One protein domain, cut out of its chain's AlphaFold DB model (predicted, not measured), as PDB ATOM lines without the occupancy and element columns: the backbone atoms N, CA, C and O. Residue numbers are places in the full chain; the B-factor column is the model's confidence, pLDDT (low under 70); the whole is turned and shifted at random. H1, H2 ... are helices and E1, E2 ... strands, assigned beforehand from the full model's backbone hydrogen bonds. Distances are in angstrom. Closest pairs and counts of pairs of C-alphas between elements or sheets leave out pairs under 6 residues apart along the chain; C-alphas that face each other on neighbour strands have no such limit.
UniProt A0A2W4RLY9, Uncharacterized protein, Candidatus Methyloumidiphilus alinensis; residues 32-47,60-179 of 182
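Overview. This is residues 32 to 47 and 60 to 179 of the 182 residues of an uncharacterized protein of Candidatus Methyloumidiphilus alinensis (UniProt A0A2W4RLY9). A long, strongly twisted sheet of six strands makes the length of this domain; at one end its strands E4 and E3 and the first part of E6 are covered by a smaller sheet, E1, E2 and E5, in a sandwich whose strands cross. At the other end E7, E8 and E9 carry the large sheet on beyond the small one as a wing, with the short helix H1 on it. The printed part has 136 residues, mostly strand, with nine named strands followed by one named helix, E1 to E9 and then H1. The sheets run E4 - E3 - E6 - E7 - E8 - E9 and E1 - E2 - E5, both antiparallel throughout. The whole is elongated, 53 by 31 by 25 A, and only just loose, close to compact, with a radius of gyration of the C-alphas of 17.2 A.

Along the chain. In the large sheet, E6, residues 116 to 127, is the longest strand at 36.9 A, from C-alpha 116 at (-87.591, 429.883, 34.343) to C-alpha 127 at (-100.124, 464.253, 29.390). E3 is residues 77 to 83, 19.0 A, and E4 residues 89 to 92. E7 is residues 143 to 151, 23.2 A; E8 is residues 157 to 162, and E9 residues 167 to 171. The small sheet holds E1, residues 32 to 37, beginning at (-93.668, 445.118, 24.520), E2, residues 61 to 69, 26.0 A, and E5, residues 103 to 110, 23.6 A. H1 is residues 172 to 177, 8.7 A.

Arrangement. The pairing along E6 is staggered: residues 116 to 122 face E3, with N 80 to O 119 at 2.8 A, and residues 121 to 127 face E7, with N 124 to O 148 at 3.0 A. E6, E7, E8 and E9 form a meander, each strand the antiparallel neighbour of the one before; N 147 and O 159 are 2.9 A apart, N 160 and O 168 2.8 A. E3 and E4 are a hairpin, with N 91 to O 79 at 2.8 A. In the small sheet E1 and E2 are antiparallel neighbours, with N 33 and O 67 within hydrogen-bond range at 2.9 A, and E2 and E5 are antiparallel neighbours, with N 64 and O 107 within hydrogen-bond range at 2.8 A. The facing parts of the sandwich are 10.2 A centre to centre, their strands at 45 degrees; the closest C-alphas of E4 and E5 are those of Leu 92 and Val 107, 7.3 A. H1 is on the large sheet over E9, at a height of 6.7 A, and stands up from it at 46 degrees; every O i to N i+4 pair in it is within hydrogen-bond range.

Size, cuts and confidence. The C-alphas farthest apart, those of Gly 60 and Asn 140, are 53.0 A apart. Residues 48 to 59 are not printed, and C-alphas 47 and 60 are 25.5 A apart across the cut. The link from E6 to E7, residues 128 to 142, is long. Residues 128 to 132 and 179 have pLDDT under 70.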
ATOM      1  N   LEU A  32     -94.942 445.521  23.935       89.06
ATOM      2  CA  LEU A  32     -93.668 445.118  24.520       89.06
ATOM      3  C   LEU A  32     -93.448 443.633  24.233       89.06
ATOM      4  O   LEU A  32     -94.347 442.821  24.448       89.06
ATOM      5  N   ARG A  33     -92.243 443.265  23.790       89.50
ATOM      6  CA  ARG A  33     -91.822 441.864  23.671       89.50
ATOM      7  C   ARG A  33     -90.377 441.665  24.110       89.50
ATOM      8  O   ARG A  33     -89.554 442.572  23.988       89.50
ATOM      9  N   ILE A  34     -90.055 440.450  24.545       90.12
ATOM     10  CA  ILE A  34     -88.666 439.993  24.654       90.12
ATOM     11  C   ILE A  34     -88.231 439.555  23.255       90.12
ATOM     12  O   ILE A  34     -88.888 438.718  22.647       90.12
ATOM     13  N   ALA A  35     -87.163 440.148  22.729       90.19
ATOM     14  CA  ALA A  35     -86.637 439.842  21.402       90.19
ATOM     15  C   ALA A  35     -85.621 438.695  21.439       90.19
ATOM     16  O   ALA A  35     -85.650 437.811  20.585       90.19
ATOM     17  N   SER A  36     -84.741 438.686  22.442       89.75
ATOM     18  CA  SER A  36     -83.753 437.622  22.624       89.75
ATOM     19  C   SER A  36     -83.327 437.475  24.078       89.75
ATOM     20  O   SER A  36     -83.318 438.449  24.829       89.75
ATOM     21  N   VAL A  37     -82.910 436.266  24.444       89.56
ATOM     22  CA  VAL A  37     -82.331 435.924  25.747       89.56
ATOM     23  C   VAL A  37     -80.999 435.224  25.500       89.56
ATOM     24  O   VAL A  37     -80.948 434.234  24.774       89.56
ATOM     25  N   ALA A  38     -79.913 435.746  26.071       87.56
ATOM     26  CA  ALA A  38     -78.547 435.251  25.872       87.56
ATOM     27  C   ALA A  38     -78.155 435.105  24.382       87.56
ATOM     28  O   ALA A  38     -77.475 434.159  23.995       87.56
ATOM     29  N   GLY A  39     -78.638 436.012  23.524       84.94
ATOM     30  CA  GLY A  39     -78.426 435.956  22.071       84.94
ATOM     31  C   GLY A  39     -79.314 434.957  21.315       84.94
ATOM     32  O   GLY A  39     -79.295 434.947  20.087       84.94
ATOM     33  N   THR A  40     -80.137 434.162  22.007       87.88
ATOM     34  CA  THR A  40     -81.136 433.285  21.377       87.88
ATOM     35  C   THR A  40     -82.430 434.059  21.158       87.88
ATOM     36  O   THR A  40     -82.980 434.628  22.103       87.88
ATOM     37  N   ALA A  41     -82.918 434.104  19.919       87.88
ATOM     38  CA  ALA A  41     -84.158 434.798  19.590       87.88
ATOM     39  C   ALA A  41     -85.362 434.136  20.276       87.88
ATOM     40  O   ALA A  41     -85.504 432.913  20.255       87.88
ATOM     41  N   VAL A  42     -86.240 434.952  20.858       87.19
ATOM     42  CA  VAL A  42     -87.526 434.477  21.375       87.19
ATOM     43  C   VAL A  42     -88.491 434.319  20.194       87.19
ATOM     44  O   VAL A  42     -88.570 435.223  19.354       87.19
ATOM     45  N   PRO A  43     -89.251 433.214  20.108       82.56
ATOM     46  CA  PRO A  43     -90.311 433.064  19.119       82.56
ATOM     47  C   PRO A  43     -91.305 434.231  19.163       82.56
ATOM     48  O   PRO A  43     -91.613 434.764  20.227       82.56
ATOM     49  N   ALA A  44     -91.869 434.599  18.010       76.31
ATOM     50  CA  ALA A  44     -92.832 435.703  17.920       76.31
ATOM     51  C   ALA A  44     -94.090 435.488  18.786       76.31
ATOM     52  O   ALA A  44     -94.734 436.454  19.193       76.31
ATOM     53  N   ASN A  45     -94.422 434.229  19.079       76.88
ATOM     54  CA  ASN A  45     -95.555 433.828  19.900       76.88
ATOM     55  C   ASN A  45     -95.071 432.919  21.040       76.88
ATOM     56  O   ASN A  45     -95.152 431.697  20.912       76.88
ATOM     57  N   PRO A  46     -94.553 433.487  22.142       75.69
ATOM     58  CA  PRO A  46     -94.130 432.689  23.281       75.69
ATOM     59  C   PRO A  46     -95.339 432.009  23.938       75.69
ATOM     60  O   PRO A  46     -96.365 432.629  24.241       75.69
ATOM     61  N   THR A  47     -95.207 430.712  24.157       75.94
ATOM     62  CA  THR A  47     -96.171 429.833  24.821       75.94
ATOM     63  C   THR A  47     -96.152 429.999  26.344       75.94
ATOM     64  O   THR A  47     -97.155 429.737  27.006       75.94
ATOM     65  N   GLY A  60     -73.129 432.999  34.245       76.19
ATOM     66  CA  GLY A  60     -73.034 434.447  34.428       76.19
ATOM     67  C   GLY A  60     -74.286 435.215  33.987       76.19
ATOM     68  O   GLY A  60     -75.303 434.615  33.633       76.19
ATOM     69  N   PRO A  61     -74.244 436.555  34.065       84.69
ATOM     70  CA  PRO A  61     -75.371 437.391  33.687       84.69
ATOM     71  C   PRO A  61     -75.570 437.369  32.168       84.69
ATOM     72  O   PRO A  61     -74.666 437.719  31.405       84.69
ATOM     73  N   VAL A  62     -76.766 436.983  31.734       89.56
ATOM     74  CA  VAL A  62     -77.162 436.962  30.325       89.56
ATOM     75  C   VAL A  62     -77.863 438.251  29.937       89.56
ATOM     76  O   VAL A  62     -78.530 438.879  30.760       89.56
ATOM     77  N   ASP A  63     -77.736 438.625  28.669       91.44
ATOM     78  CA  ASP A  63     -78.444 439.773  28.117       91.44
ATOM     79  C   ASP A  63     -79.865 439.374  27.694       91.44
ATOM     80  O   ASP A  63     -80.062 438.397  26.963       91.44
ATOM     81  N   VAL A  64     -80.854 440.115  28.181       92.06
ATOM     82  CA  VAL A  64     -82.253 440.018  27.763       92.06
ATOM     83  C   VAL A  64     -82.590 441.298  27.018       92.06
ATOM     84  O   VAL A  64     -82.625 442.377  27.610       92.06
ATOM     85  N   VAL A  65     -82.845 441.164  25.720       93.25
ATOM     86  CA  VAL A  65     -83.154 442.284  24.831       93.25
ATOM     87  C   VAL A  65     -84.662 442.429  24.722       93.25
ATOM     88  O   VAL A  65     -85.368 441.475  24.389       93.25
ATOM     89  N   PHE A  66     -85.151 443.643  24.937       93.50
ATOM     90  CA  PHE A  66     -86.546 444.021  24.765       93.50
ATOM     91  C   PHE A  66     -86.724 444.864  23.513       93.50
ATOM     92  O   PHE A  66     -85.886 445.698  23.163       93.50
ATOM     93  N   GLN A  67     -87.869 444.671  22.873       92.00
ATOM     94  CA  GLN A  67     -88.350 445.520  21.799       92.00
ATOM     95  C   GLN A  67     -89.703 446.089  22.186       92.00
ATOM     96  O   GLN A  67     -90.598 445.358  22.619       92.00
ATOM     97  N   THR A  68     -89.843 447.393  21.999       89.81
ATOM     98  CA  THR A  68     -91.102 448.099  22.168       89.81
ATOM     99  C   THR A  68     -91.545 448.700  20.849       89.81
ATOM    100  O   THR A  68     -90.745 449.119  20.013       89.81
ATOM    101  N   VAL A  69     -92.852 448.734  20.664       87.50
ATOM    102  CA  VAL A  69     -93.503 449.484  19.600       87.50
ATOM    103  C   VAL A  69     -94.421 450.449  20.303       87.50
ATOM    104  O   VAL A  69     -95.119 450.048  21.235       87.50
ATOM    105  N   ASN A  70     -94.457 451.697  19.846       84.44
ATOM    106  CA  ASN A  70     -95.411 452.678  20.341       84.44
ATOM    107  C   ASN A  70     -95.253 452.982  21.846       84.44
ATOM    108  O   ASN A  70     -96.225 453.292  22.520       84.44
ATOM    109  N   VAL A  71     -94.031 452.892  22.381       85.38
ATOM    110  CA  VAL A  71     -93.701 453.251  23.773       85.38
ATOM    111  C   VAL A  71     -92.677 454.383  23.737       85.38
ATOM    112  O   VAL A  71     -91.657 454.227  23.062       85.38
ATOM    113  N   PRO A  72     -92.901 455.514  24.433       85.81
ATOM    114  CA  PRO A  72     -91.964 456.630  24.393       85.81
ATOM    115  C   PRO A  72     -90.575 456.228  24.902       85.81
ATOM    116  O   PRO A  72     -90.446 455.541  25.921       85.81
ATOM    117  N   VAL A  73     -89.538 456.688  24.199       86.06
ATOM    118  CA  VAL A  73     -88.141 456.566  24.643       86.06
ATOM    119  C   VAL A  73     -87.940 457.287  25.979       86.06
ATOM    120  O   VAL A  73     -88.689 458.201  26.317       86.06
ATOM    121  N   GLY A  74     -86.947 456.873  26.764       85.56
ATOM    122  CA  GLY A  74     -86.735 457.397  28.120       85.56
ATOM    123  C   GLY A  74     -87.429 456.590  29.225       85.56
ATOM    124  O   GLY A  74     -86.949 456.590  30.355       85.56
ATOM    125  N   ASN A  75     -88.495 455.847  28.907       88.62
ATOM    126  CA  ASN A  75     -89.133 454.930  29.859       88.62
ATOM    127  C   ASN A  75     -88.291 453.673  30.082       88.62
ATOM    128  O   ASN A  75     -87.460 453.314  29.254       88.62
ATOM    129  N   THR A  76     -88.529 452.974  31.183       90.94
ATOM    130  CA  THR A  76     -87.834 451.732  31.535       90.94
ATOM    131  C   THR A  76     -88.777 450.533  31.468       90.94
ATOM    132  O   THR A  76     -90.006 450.657  31.461       90.94
ATOM    133  N   VAL A  77     -88.194 449.342  31.374       92.75
ATOM    134  CA  VAL A  77     -88.895 448.060  31.392       92.75
ATOM    135  C   VAL A  77     -88.494 447.330  32.668       92.75
ATOM    136  O   VAL A  77     -87.307 447.146  32.938       92.75
ATOM    137  N   THR A  78     -89.472 446.884  33.444       93.44
ATOM    138  CA  THR A  78     -89.243 446.005  34.590       93.44
ATOM    139  C   THR A  78     -89.299 444.563  34.115       93.44
ATOM    140  O   THR A  78     -90.339 444.105  33.641       93.44
ATOM    141  N   LEU A  79     -88.187 443.843  34.249       91.56
ATOM    142  CA  LEU A  79     -88.104 442.402  34.043       91.56
ATOM    143  C   LEU A  79     -88.358 441.691  35.368       91.56
ATOM    144  O   LEU A  79     -87.645 441.924  36.336       91.56
ATOM    145  N   ARG A  80     -89.310 440.767  35.382       90.94
ATOM    146  CA  ARG A  80     -89.561 439.845  36.486       90.94
ATOM    147  C   ARG A  80     -89.219 438.427  36.048       90.94
ATOM    148  O   ARG A  80     -89.883 437.840  35.197       90.94
ATOM    149  N   LEU A  81     -88.173 437.877  36.642       88.50
ATOM    150  CA  LEU A  81     -87.718 436.508  36.459       88.50
ATOM    151  C   LEU A  81     -88.335 435.630  37.547       88.50
ATOM    152  O   LEU A  81     -88.101 435.857  38.730       88.50
ATOM    153  N   VAL A  82     -89.100 434.618  37.147       88.38
ATOM    154  CA  VAL A  82     -89.705 433.640  38.056       88.38
ATOM    155  C   VAL A  82     -89.097 432.268  37.773       88.38
ATOM    156  O   VAL A  82     -89.466 431.637  36.777       88.38
ATOM    157  N   PRO A  83     -88.151 431.791  38.596       85.94
ATOM    158  CA  PRO A  83     -87.609 430.451  38.431       85.94
ATOM    159  C   PRO A  83     -88.609 429.387  38.890       85.94
ATOM    160  O   PRO A  83     -89.463 429.656  39.733       85.94
ATOM    161  N   ALA A  84     -88.487 428.161  38.378       83.56
ATOM    162  CA  ALA A  84     -89.296 427.040  38.863       83.56
ATOM    163  C   ALA A  84     -89.005 426.700  40.333       83.56
ATOM    164  O   ALA A  84     -89.896 426.273  41.059       83.56
ATOM    165  N   ASN A  85     -87.760 426.915  40.763       78.19
ATOM    166  CA  ASN A  85     -87.323 426.752  42.141       78.19
ATOM    167  C   ASN A  85     -86.571 428.014  42.566       78.19
ATOM    168  O   ASN A  85     -85.584 428.387  41.931       78.19
ATOM    169  N   GLY A  86     -87.018 428.661  43.639       79.38
ATOM    170  CA  GLY A  86     -86.390 429.866  44.181       79.38
ATOM    171  C   GLY A  86     -87.323 431.071  44.211       79.38
ATOM    172  O   GLY A  86     -88.515 430.966  43.928       79.38
ATOM    173  N   GLN A  87     -86.769 432.220  44.597       84.00
ATOM    174  CA  GLN A  87     -87.523 433.466  44.697       84.00
ATOM    175  C   GLN A  87     -87.527 434.226  43.366       84.00
ATOM    176  O   GLN A  87     -86.522 434.208  42.645       84.00
ATOM    177  N   PRO A  88     -88.633 434.913  43.026       87.25
ATOM    178  CA  PRO A  88     -88.663 435.781  41.866       87.25
ATOM    179  C   PRO A  88     -87.680 436.939  42.045       87.25
ATOM    180  O   PRO A  88     -87.497 437.457  43.144       87.25
ATOM    181  N   THR A  89     -87.048 437.343  40.949       88.56
ATOM    182  CA  THR A  89     -86.118 438.475  40.912       88.56
ATOM    183  C   THR A  89     -86.651 439.526  39.957       88.56
ATOM    184  O   THR A  89     -87.112 439.192  38.865       88.56
ATOM    185  N   GLU A  90     -86.572 440.791  40.349       92.12
ATOM    186  CA  GLU A  90     -86.977 441.919  39.517       92.12
ATOM    187  C   GLU A  90     -85.768 442.784  39.180       92.12
ATOM    188  O   GLU A  90     -84.937 443.075  40.041       92.12
ATOM    189  N   VAL A  91     -85.653 443.170  37.913       92.00
ATOM    190  CA  VAL A  91     -84.551 443.988  37.410       92.00
ATOM    191  C   VAL A  91     -85.111 445.066  36.499       92.00
ATOM    192  O   VAL A  91     -85.902 444.785  35.599       92.00
ATOM    193  N   LEU A  92     -84.694 446.308  36.722       93.31
ATOM    194  CA  LEU A  92     -85.077 447.439  35.887       93.31
ATOM    195  C   LEU A  92     -84.087 447.599  34.729       93.31
ATOM    196  O   LEU A  92     -82.873 447.588  34.939       93.31
ATOM    197  N   SER A  93     -84.596 447.766  33.511       93.06
ATOM    198  CA  SER A  93     -83.763 448.081  32.353       93.06
ATOM    199  C   SER A  93     -83.274 449.536  32.390       93.06
ATOM    200  O   SER A  93     -83.935 450.401  32.974       93.06
ATOM    201  N   PRO A  94     -82.190 449.865  31.670       93.88
ATOM    202  CA  PRO A  94     -81.927 451.232  31.236       93.88
ATOM    203  C   PRO A  94     -83.102 451.796  30.424       93.88
ATOM    204  O   PRO A  94     -83.966 451.050  29.938       93.88
ATOM    205  N   ALA A  95     -83.105 453.116  30.245       90.88
ATOM    206  CA  ALA A  95     -84.090 453.806  29.425       90.88
ATOM    207  C   ALA A  95     -84.161 453.226  28.002       90.88
ATOM    208  O   ALA A  95     -83.139 452.915  27.388       90.88
ATOM    209  N   ILE A  96     -85.378 453.102  27.473       90.94
ATOM    210  CA  ILE A  96     -85.647 452.715  26.090       90.94
ATOM    211  C   ILE A  96     -85.009 453.750  25.166       90.94
ATOM    212  O   ILE A  96     -85.214 454.955  25.320       90.94
ATOM    213  N   THR A  97     -84.252 453.254  24.194       91.56
ATOM    214  CA  THR A  97     -83.573 454.033  23.152       91.56
ATOM    215  C   THR A  97     -84.195 453.745  21.783       91.56
ATOM    216  O   THR A  97     -84.998 452.821  21.650       91.56
ATOM    217  N   GLY A  98     -83.843 454.529  20.760       90.19
ATOM    218  CA  GLY A  98     -84.392 454.391  19.406       90.19
ATOM    219  C   GLY A  98     -85.479 455.425  19.126       90.19
ATOM    220  O   GLY A  98     -85.258 456.619  19.320       90.19
ATOM    221  N   THR A  99     -86.646 454.980  18.661       85.69
ATOM    222  CA  THR A  99     -87.804 455.853  18.410       85.69
ATOM    223  C   THR A  99     -89.036 455.329  19.138       85.69
ATOM    224  O   THR A  99     -89.102 454.153  19.480       85.69
ATOM    225  N   THR A 100     -90.055 456.171  19.323       81.50
ATOM    226  CA  THR A 100     -91.344 455.721  19.873       81.50
ATOM    227  C   THR A 100     -91.971 454.611  19.025       81.50
ATOM    228  O   THR A 100     -92.594 453.710  19.572       81.50
ATOM    229  N   ALA A 101     -91.789 454.629  17.699       83.31
ATOM    230  CA  ALA A 101     -92.311 453.591  16.810       83.31
ATOM    231  C   ALA A 101     -91.558 452.258  16.958       83.31
ATOM    232  O   ALA A 101     -92.169 451.196  16.855       83.31
ATOM    233  N   THR A 102     -90.251 452.310  17.217       87.94
ATOM    234  CA  THR A 102     -89.378 451.138  17.370       87.94
ATOM    235  C   THR A 102     -88.328 451.408  18.448       87.94
ATOM    236  O   THR A 102     -87.272 451.994  18.172       87.94
ATOM    237  N   GLY A 103     -88.631 450.998  19.676       90.81
ATOM    238  CA  GLY A 103     -87.767 451.170  20.836       90.81
ATOM    239  C   GLY A 103     -87.030 449.887  21.208       90.81
ATOM    240  O   GLY A 103     -87.513 448.772  20.986       90.81
ATOM    241  N   THR A 104     -85.844 450.042  21.794       92.69
ATOM    242  CA  THR A 104     -85.015 448.932  22.277       92.69
ATOM    243  C   THR A 104     -84.377 449.250  23.621       92.69
ATOM    244  O   THR A 104     -83.930 450.373  23.863       92.69
ATOM    245  N   THR A 105     -84.290 448.245  24.487       95.25
ATOM    246  CA  THR A 105     -83.491 448.280  25.720       95.25
ATOM    247  C   THR A 105     -83.048 446.865  26.071       95.25
ATOM    248  O   THR A 105     -83.666 445.901  25.618       95.25
ATOM    249  N   SER A 106     -81.981 446.715  26.849       93.38
ATOM    250  CA  SER A 106     -81.541 445.408  27.328       93.38
ATOM    251  C   SER A 106     -81.159 445.443  28.797       93.38
ATOM    252  O   SER A 106     -80.772 446.476  29.342       93.38
ATOM    253  N   VAL A 107     -81.299 444.299  29.456       93.88
ATOM    254  CA  VAL A 107     -80.930 444.127  30.859       93.88
ATOM    255  C   VAL A 107     -80.082 442.881  31.020       93.88
ATOM    256  O   VAL A 107     -80.286 441.878  30.336       93.88
ATOM    257  N   LYS A 108     -79.138 442.936  31.956       91.19
ATOM    258  CA  LYS A 108     -78.326 441.785  32.330       91.19
ATOM    259  C   LYS A 108     -78.913 441.118  33.564       91.19
ATOM    260  O   LYS A 108     -79.063 441.768  34.595       91.19
ATOM    261  N   VAL A 109     -79.231 439.830  33.466       88.62
ATOM    262  CA  VAL A 109     -79.807 439.045  34.566       88.62
ATOM    263  C   VAL A 109     -79.116 437.694  34.680       88.62
ATOM    264  O   VAL A 109     -78.806 437.055  33.678       88.62
ATOM    265  N   THR A 110     -78.868 437.239  35.903       87.06
ATOM    266  CA  THR A 110     -78.374 435.880  36.142       87.06
ATOM    267  C   THR A 110     -79.560 434.926  36.167       87.06
ATOM    268  O   THR A 110     -80.406 435.010  37.058       87.06
ATOM    269  N   LEU A 111     -79.635 434.025  35.187       82.88
ATOM    270  CA  LEU A 111     -80.652 432.976  35.155       82.88
ATOM    271  C   LEU A 111     -80.220 431.810  36.060       82.88
ATOM    272  O   LEU A 111     -79.104 431.311  35.901       82.88
ATOM    273  N   PRO A 112     -81.066 431.355  36.997       81.44
ATOM    274  CA  PRO A 112     -80.789 430.145  37.759       81.44
ATOM    275  C   PRO A 112     -80.881 428.906  36.863       81.44
ATOM    276  O   PRO A 112     -81.558 428.901  35.834       81.44
ATOM    277  N   SER A 113     -80.207 427.832  37.272       78.25
ATOM    278  CA  SER A 113     -80.263 426.551  36.569       78.25
ATOM    279  C   SER A 113     -81.670 425.955  36.627       78.25
ATOM    280  O   SER A 113     -82.234 425.796  37.711       78.25
ATOM    281  N   GLY A 114     -82.194 425.553  35.471       79.25
ATOM    282  CA  GLY A 114     -83.517 424.946  35.340       79.25
ATOM    283  C   GLY A 114     -84.538 425.863  34.656       79.25
ATOM    284  O   GLY A 114     -84.200 426.961  34.209       79.25
ATOM    285  N   PRO A 115     -85.793 425.405  34.523       82.31
ATOM    286  CA  PRO A 115     -86.824 426.164  33.831       82.31
ATOM    287  C   PRO A 115     -87.146 427.462  34.579       82.31
ATOM    288  O   PRO A 115     -87.302 427.475  35.800       82.31
ATOM    289  N   SER A 116     -87.257 428.555  33.827       83.06
ATOM    290  CA  SER A 116     -87.591 429.883  34.343       83.06
ATOM    291  C   SER A 116     -88.565 430.589  33.405       83.06
ATOM    292  O   SER A 116     -88.469 430.452  32.188       83.06
ATOM    293  N   THR A 117     -89.487 431.363  33.972       86.94
ATOM    294  CA  THR A 117     -90.427 432.204  33.224       86.94
ATOM    295  C   THR A 117     -89.999 433.661  33.326       86.94
ATOM    296  O   THR A 117     -89.846 434.193  34.426       86.94
ATOM    297  N   LEU A 118     -89.829 434.319  32.181       85.81
ATOM    298  CA  LEU A 118     -89.538 435.747  32.104       85.81
ATOM    299  C   LEU A 118     -90.824 436.525  31.846       85.81
ATOM    300  O   LEU A 118     -91.588 436.218  30.932       85.81
ATOM    301  N   GLN A 119     -91.046 437.553  32.651       87.12
ATOM    302  CA  GLN A 119     -92.133 438.506  32.505       87.12
ATOM    303  C   GLN A 119     -91.540 439.902  32.364       87.12
ATOM    304  O   GLN A 119     -90.512 440.198  32.962       87.12
ATOM    305  N   ALA A 120     -92.170 440.763  31.578       86.25
ATOM    306  CA  ALA A 120     -91.745 442.144  31.455       86.25
ATOM    307  C   ALA A 120     -92.957 443.058  31.368       86.25
ATOM    308  O   ALA A 120     -93.986 442.705  30.782       86.25
ATOM    309  N   THR A 121     -92.807 444.227  31.967       87.94
ATOM    310  CA  THR A 121     -93.837 445.254  32.002       87.94
ATOM    311  C   THR A 121     -93.165 446.605  31.852       87.94
ATOM    312  O   THR A 121     -92.109 446.845  32.434       87.94
ATOM    313  N   THR A 122     -93.773 447.503  31.088       87.81
ATOM    314  CA  THR A 122     -93.366 448.909  31.046       87.81
ATOM    315  C   THR A 122     -94.560 449.795  31.339       87.81
ATOM    316  O   THR A 122     -95.684 449.476  30.941       87.81
ATOM    317  N   THR A 123     -94.308 450.885  32.057       85.75
ATOM    318  CA  THR A 123     -95.324 451.874  32.396       85.75
ATOM    319  C   THR A 123     -94.871 453.237  31.913       85.75
ATOM    320  O   THR A 123     -93.720 453.614  32.124       85.75
ATOM    321  N   TYR A 124     -95.768 453.974  31.267       82.31
ATOM    322  CA  TYR A 124     -95.506 455.345  30.846       82.31
ATOM    323  C   TYR A 124     -96.759 456.202  30.975       82.31
ATOM    324  O   TYR A 124     -97.879 455.698  30.901       82.31
ATOM    325  N   THR A 125     -96.558 457.507  31.137       79.88
ATOM    326  CA  THR A 125     -97.648 458.471  31.290       79.88
ATOM    327  C   THR A 125     -97.645 459.456  30.135       79.88
ATOM    328  O   THR A 125     -96.610 460.023  29.796       79.88
ATOM    329  N   VAL A 126     -98.818 459.683  29.554       73.31
ATOM    330  CA  VAL A 126     -99.049 460.692  28.519       73.31
ATOM    331  C   VAL A 126     -99.854 461.829  29.131       73.31
ATOM    332  O   VAL A 126    -100.900 461.598  29.736       73.31
ATOM    333  N   VAL A 127     -99.367 463.061  28.993       70.94
ATOM    334  CA  VAL A 127    -100.124 464.253  29.390       70.94
ATOM    335  C   VAL A 127    -101.196 464.514  28.340       70.94
ATOM    336  O   VAL A 127    -100.908 464.562  27.144       70.94
ATOM    337  N   VAL A 128    -102.440 464.677  28.782       65.62
ATOM    338  CA  VAL A 128    -103.566 464.943  27.887       65.62
ATOM    339  C   VAL A 128    -103.551 466.423  27.518       65.62
ATOM    340  O   VAL A 128    -104.023 467.273  28.266       65.62
ATOM    341  N   ALA A 129    -103.009 466.734  26.344       54.91
ATOM    342  CA  ALA A 129    -103.076 468.062  25.743       54.91
ATOM    343  C   ALA A 129    -103.951 467.995  24.478       54.91
ATOM    344  O   ALA A 129    -103.433 467.896  23.369       54.91
ATOM    345  N   GLY A 130    -105.287 467.970  24.604       55.22
ATOM    346  CA  GLY A 130    -106.136 467.904  23.406       55.22
ATOM    347  C   GLY A 130    -107.633 467.643  23.597       55.22
ATOM    348  O   GLY A 130    -108.109 467.339  24.683       55.22
ATOM    349  N   SER A 131    -108.360 467.763  22.479       52.41
ATOM    350  CA  SER A 131    -109.824 467.869  22.316       52.41
ATOM    351  C   SER A 131    -110.654 466.605  22.589       52.41
ATOM    352  O   SER A 131    -111.847 466.589  22.286       52.41
ATOM    353  N   VAL A 132    -110.052 465.530  23.102       64.12
ATOM    354  CA  VAL A 132    -110.795 464.310  23.442       64.12
ATOM    355  C   VAL A 132    -111.339 464.466  24.852       64.12
ATOM    356  O   VAL A 132    -110.581 464.480  25.819       64.12
ATOM    357  N   ASP A 133    -112.664 464.552  24.974       72.75
ATOM    358  CA  ASP A 133    -113.313 464.524  26.281       72.75
ATOM    359  C   ASP A 133    -113.185 463.124  26.900       72.75
ATOM    360  O   ASP A 133    -113.974 462.220  26.609       72.75
ATOM    361  N   LEU A 134    -112.143 462.942  27.711       78.25
ATOM    362  CA  LEU A 134    -111.913 461.743  28.519       78.25
ATOM    363  C   LEU A 134    -112.658 461.795  29.858       78.25
ATOM    364  O   LEU A 134    -112.752 460.775  30.541       78.25
ATOM    365  N   SER A 135    -113.220 462.955  30.216       78.62
ATOM    366  CA  SER A 135    -113.937 463.158  31.476       78.62
ATOM    367  C   SER A 135    -115.150 462.232  31.606       78.62
ATOM    368  O   SER A 135    -115.436 461.743  32.701       78.62
ATOM    369  N   ARG A 136    -115.783 461.855  30.484       82.06
ATOM    370  CA  ARG A 136    -116.854 460.843  30.439       82.06
ATOM    371  C   ARG A 136    -116.484 459.495  31.075       82.06
ATOM    372  O   ARG A 136    -117.363 458.778  31.540       82.06
ATOM    373  N   PHE A 137    -115.199 459.144  31.091       83.12
ATOM    374  CA  PHE A 137    -114.686 457.908  31.693       83.12
ATOM    375  C   PHE A 137    -114.145 458.116  33.114       83.12
ATOM    376  O   PHE A 137    -113.784 457.156  33.785       83.12
ATOM    377  N   ALA A 138    -114.101 459.365  33.573       85.56
ATOM    378  CA  ALA A 138    -113.597 459.783  34.874       85.56
ATOM    379  C   ALA A 138    -114.686 460.507  35.687       85.56
ATOM    380  O   ALA A 138    -114.407 461.479  36.380       85.56
ATOM    381  N   HIS A 139    -115.946 460.065  35.582       84.50
ATOM    382  CA  HIS A 139    -117.095 460.663  36.283       84.50
ATOM    383  C   HIS A 139    -117.250 462.186  36.061       84.50
ATOM    384  O   HIS A 139    -117.594 462.920  36.985       84.50
ATOM    385  N   ASN A 140    -117.028 462.651  34.827       81.44
ATOM    386  CA  ASN A 140    -117.011 464.066  34.421       81.44
ATOM    387  C   ASN A 140    -115.896 464.903  35.069       81.44
ATOM    388  O   ASN A 140    -115.979 466.130  35.108       81.44
ATOM    389  N   GLU A 141    -114.835 464.264  35.561       82.81
ATOM    390  CA  GLU A 141    -113.654 464.954  36.070       82.81
ATOM    391  C   GLU A 141    -112.604 465.150  34.963       82.81
ATOM    392  O   GLU A 141    -112.393 464.281  34.115       82.81
ATOM    393  N   ALA A 142    -111.929 466.303  34.962       81.94
ATOM    394  CA  ALA A 142    -110.893 466.602  33.977       81.94
ATOM    395  C   ALA A 142    -109.690 465.657  34.141       81.94
ATOM    396  O   ALA A 142    -109.078 465.586  35.211       81.94
ATOM    397  N   VAL A 143    -109.346 464.942  33.067       83.38
ATOM    398  CA  VAL A 143    -108.186 464.043  33.005       83.38
ATOM    399  C   VAL A 143    -106.952 464.843  32.605       83.38
ATOM    400  O   VAL A 143    -106.943 465.472  31.552       83.38
ATOM    401  N   GLU A 144    -105.907 464.799  33.428       81.56
ATOM    402  CA  GLU A 144    -104.633 465.480  33.157       81.56
ATOM    403  C   GLU A 144    -103.624 464.532  32.497       81.56
ATOM    404  O   GLU A 144    -102.835 464.925  31.636       81.56
ATOM    405  N   LYS A 145    -103.643 463.262  32.905       81.88
ATOM    406  CA  LYS A 145    -102.632 462.266  32.551       81.88
ATOM    407  C   LYS A 145    -103.289 460.923  32.266       81.88
ATOM    408  O   LYS A 145    -104.278 460.563  32.898       81.88
ATOM    409  N   VAL A 146    -102.714 460.155  31.352       82.50
ATOM    410  CA  VAL A 146    -103.081 458.755  31.123       82.50
ATOM    411  C   VAL A 146    -101.856 457.896  31.345       82.50
ATOM    412  O   VAL A 146    -100.849 458.066  30.665       82.50
ATOM    413  N   GLU A 147    -101.939 456.991  32.306       85.94
ATOM    414  CA  GLU A 147    -100.923 455.983  32.573       85.94
ATOM    415  C   GLU A 147    -101.250 454.718  31.774       85.94
ATOM    416  O   GLU A 147    -102.385 454.234  31.778       85.94
ATOM    417  N   PHE A 148    -100.248 454.187  31.085       86.31
ATOM    418  CA  PHE A 148    -100.317 452.946  30.326       86.31
ATOM    419  C   PHE A 148     -99.408 451.932  30.981       86.31
ATOM    420  O   PHE A 148     -98.227 452.205  31.162       86.31
ATOM    421  N   THR A 149     -99.929 450.746  31.267       87.62
ATOM    422  CA  THR A 149     -99.142 449.585  31.673       87.62
ATOM    423  C   THR A 149     -99.200 448.555  30.557       87.62
ATOM    424  O   THR A 149    -100.262 448.003  30.256       87.62
ATOM    425  N   VAL A 150     -98.050 448.296  29.942       85.88
ATOM    426  CA  VAL A 150     -97.897 447.390  28.803       85.88
ATOM    427  C   VAL A 150     -97.216 446.109  29.293       85.88
ATOM    428  O   VAL A 150     -96.006 446.125  29.544       85.88
ATOM    429  N   PRO A 151     -97.963 445.006  29.476       84.75
ATOM    430  CA  PRO A 151     -97.386 443.707  29.813       84.75
ATOM    431  C   PRO A 151     -96.873 442.975  28.559       84.75
ATOM    432  O   PRO A 151     -97.297 443.267  27.443       84.75
ATOM    433  N   LEU A 152     -96.022 441.954  28.733       80.44
ATOM    434  CA  LEU A 152     -95.643 441.028  27.643       80.44
ATOM    435  C   LEU A 152     -96.821 440.239  27.056       80.44
ATOM    436  O   LEU A 152     -96.775 439.819  25.903       80.44
ATOM    437  N   LYS A 153     -97.834 439.956  27.876       74.19
ATOM    438  CA  LYS A 153     -99.007 439.164  27.502       74.19
ATOM    439  C   LYS A 153    -100.231 439.698  28.231       74.19
ATOM    440  O   LYS A 153    -100.156 440.006  29.419       74.19
ATOM    441  N   GLY A 154    -101.357 439.726  27.527       74.06
ATOM    442  CA  GLY A 154    -102.622 440.261  28.024       74.06
ATOM    443  C   GLY A 154    -102.881 441.683  27.540       74.06
ATOM    444  O   GLY A 154    -102.103 442.246  26.772       74.06
ATOM    445  N   ASP A 155    -104.006 442.239  27.976       78.62
ATOM    446  CA  ASP A 155    -104.437 443.570  27.569       78.62
ATOM    447  C   ASP A 155    -103.612 444.675  28.235       78.62
ATOM    448  O   ASP A 155    -103.229 444.590  29.407       78.62
ATOM    449  N   ILE A 156    -103.387 445.752  27.482       82.75
ATOM    450  CA  ILE A 156    -102.819 446.994  28.006       82.75
ATOM    451  C   ILE A 156    -103.796 447.559  29.033       82.75
ATOM    452  O   ILE A 156    -104.966 447.811  28.724       82.75
ATOM    453  N   ARG A 157    -103.302 447.797  30.247       86.56
ATOM    454  CA  ARG A 157    -104.085 448.463  31.288       86.56
ATOM    455  C   ARG A 157    -103.878 449.958  31.167       86.56
ATOM    456  O   ARG A 157    -102.743 450.408  31.012       86.56
ATOM    457  N   THR A 158    -104.967 450.715  31.218       85.50
ATOM    458  CA  THR A 158    -104.899 452.174  31.164       85.50
ATOM    459  C   THR A 158    -105.603 452.786  32.351       85.50
ATOM    460  O   THR A 158    -106.665 452.320  32.768       85.50
ATOM    461  N   ARG A 159    -104.998 453.831  32.902       87.94
ATOM    462  CA  ARG A 159    -105.514 454.538  34.064       87.94
ATOM    463  C   ARG A 159    -105.551 456.027  33.759       87.94
ATOM    464  O   ARG A 159    -104.533 456.631  33.436       87.94
ATOM    465  N   LEU A 160    -106.740 456.609  33.835       86.00
ATOM    466  CA  LEU A 160    -106.955 458.042  33.682       86.00
ATOM    467  C   LEU A 160    -106.682 458.710  35.020       86.00
ATOM    468  O   LEU A 160    -107.385 458.421  35.981       86.00
ATOM    469  N   LEU A 161    -105.681 459.578  35.084       87.06
ATOM    470  CA  LEU A 161    -105.344 460.373  36.257       87.06
ATOM    471  C   LEU A 161    -105.958 461.765  36.097       87.06
ATOM    472  O   LEU A 161    -105.671 462.487  35.136       87.06
ATOM    473  N   THR A 162    -106.817 462.136  37.037       86.19
ATOM    474  CA  THR A 162    -107.533 463.410  37.022       86.19
ATOM    475  C   THR A 162    -106.755 464.518  37.719       86.19
ATOM    476  O   THR A 162    -105.852 464.255  38.515       86.19
ATOM    477  N   ALA A 163    -107.137 465.770  37.458       80.12
ATOM    478  CA  ALA A 163    -106.540 466.938  38.112       80.12
ATOM    479  C   ALA A 163    -106.692 466.916  39.647       80.12
ATOM    480  O   ALA A 163    -105.855 467.473  40.353       80.12
ATOM    481  N   SER A 164    -107.714 466.234  40.185       82.69
ATOM    482  CA  SER A 164    -107.881 466.077  41.642       82.69
ATOM    483  C   SER A 164    -107.091 464.892  42.217       82.69
ATOM    484  O   SER A 164    -107.277 464.539  43.380       82.69
ATOM    485  N   GLY A 165    -106.242 464.240  41.412       80.38
ATOM    486  CA  GLY A 165    -105.411 463.104  41.819       80.38
ATOM    487  C   GLY A 165    -106.155 461.771  41.925       80.38
ATOM    488  O   GLY A 165    -105.587 460.795  42.419       80.38
ATOM    489  N   LYS A 166    -107.411 461.697  41.466       86.12
ATOM    490  CA  LYS A 166    -108.137 460.426  41.371       86.12
ATOM    491  C   LYS A 166    -107.716 459.684  40.124       86.12
ATOM    492  O   LYS A 166    -107.170 460.256  39.181       86.12
ATOM    493  N   ALA A 167    -107.990 458.390  40.127       88.12
ATOM    494  CA  ALA A 167    -107.579 457.560  39.030       88.12
ATOM    495  C   ALA A 167    -108.623 456.505  38.685       88.12
ATOM    496  O   ALA A 167    -109.105 455.798  39.569       88.12
ATOM    497  N   TYR A 168    -108.931 456.405  37.397       89.00
ATOM    498  CA  TYR A 168    -110.004 455.572  36.873       89.00
ATOM    499  C   TYR A 168    -109.447 454.579  35.863       89.00
ATOM    500  O   TYR A 168    -108.766 454.966  34.913       89.00
ATOM    501  N   GLU A 169    -109.713 453.296  36.084       89.31
ATOM    502  CA  GLU A 169    -109.300 452.244  35.163       89.31
ATOM    503  C   GLU A 169    -110.218 452.220  33.947       89.31
ATOM    504  O   GLU A 169    -111.444 452.178  34.059       89.31
ATOM    505  N   VAL A 170    -109.606 452.230  32.770       85.75
ATOM    506  CA  VAL A 170    -110.304 452.137  31.492       85.75
ATOM    507  C   VAL A 170    -109.550 451.137  30.628       85.75
ATOM    508  O   VAL A 170    -108.338 450.960  30.758       85.75
ATOM    509  N   SER A 171    -110.254 450.436  29.744       83.12
ATOM    510  CA  SER A 171    -109.575 449.587  28.771       83.12
ATOM    511  C   SER A 171    -108.994 450.437  27.638       83.12
ATOM    512  O   SER A 171    -109.619 451.400  27.180       83.12
ATOM    513  N   TYR A 172    -107.830 450.044  27.117       79.50
ATOM    514  CA  TYR A 172    -107.239 450.721  25.961       79.50
ATOM    515  C   TYR A 172    -108.179 450.718  24.738       79.50
ATOM    516  O   TYR A 172    -108.245 451.696  23.991       79.50
ATOM    517  N   ALA A 173    -108.965 449.650  24.558       78.19
ATOM    518  CA  ALA A 173    -109.956 449.543  23.488       78.19
ATOM    519  C   ALA A 173    -111.069 450.600  23.616       78.19
ATOM    520  O   ALA A 173    -111.432 451.230  22.623       78.19
ATOM    521  N   THR A 174    -111.565 450.840  24.833       79.75
ATOM    522  CA  THR A 174    -112.572 451.876  25.114       79.75
ATOM    523  C   THR A 174    -112.030 453.271  24.815       79.75
ATOM    524  O   THR A 174    -112.713 454.063  24.165       79.75
ATOM    525  N   LEU A 175    -110.789 453.563  25.220       78.00
ATOM    526  CA  LEU A 175    -110.150 454.844  24.915       78.00
ATOM    527  C   LEU A 175    -110.017 455.045  23.400       78.00
ATOM    528  O   LEU A 175    -110.415 456.087  22.876       78.00
ATOM    529  N   ARG A 176    -109.549 454.027  22.667       75.62
ATOM    530  CA  ARG A 176    -109.454 454.088  21.201       75.62
ATOM    531  C   ARG A 176    -110.800 454.298  20.520       75.62
ATOM    532  O   ARG A 176    -110.875 455.082  19.577       75.62
ATOM    533  N   ALA A 177    -111.853 453.631  20.994       75.06
ATOM    534  CA  ALA A 177    -113.211 453.819  20.484       75.06
ATOM    535  C   ALA A 177    -113.719 455.253  20.712       75.06
ATOM    536  O   ALA A 177    -114.445 455.790  19.880       75.06
ATOM    537  N   ALA A 178    -113.281 455.904  21.793       71.81
ATOM    538  CA  ALA A 178    -113.566 457.309  22.074       71.81
ATOM    539  C   ALA A 178    -112.728 458.300  21.246       71.81
ATOM    540  O   ALA A 178    -112.865 459.511  21.417       71.81
ATOM    541  N   GLY A 179    -111.861 457.802  20.359       68.94
ATOM    542  CA  GLY A 179    -110.979 458.618  19.528       68.94
ATOM    543  C   GLY A 179    -109.647 458.966  20.188       68.94
ATOM    544  O   GLY A 179    -108.871 459.712  19.595       68.94
TER     545      GLY A 179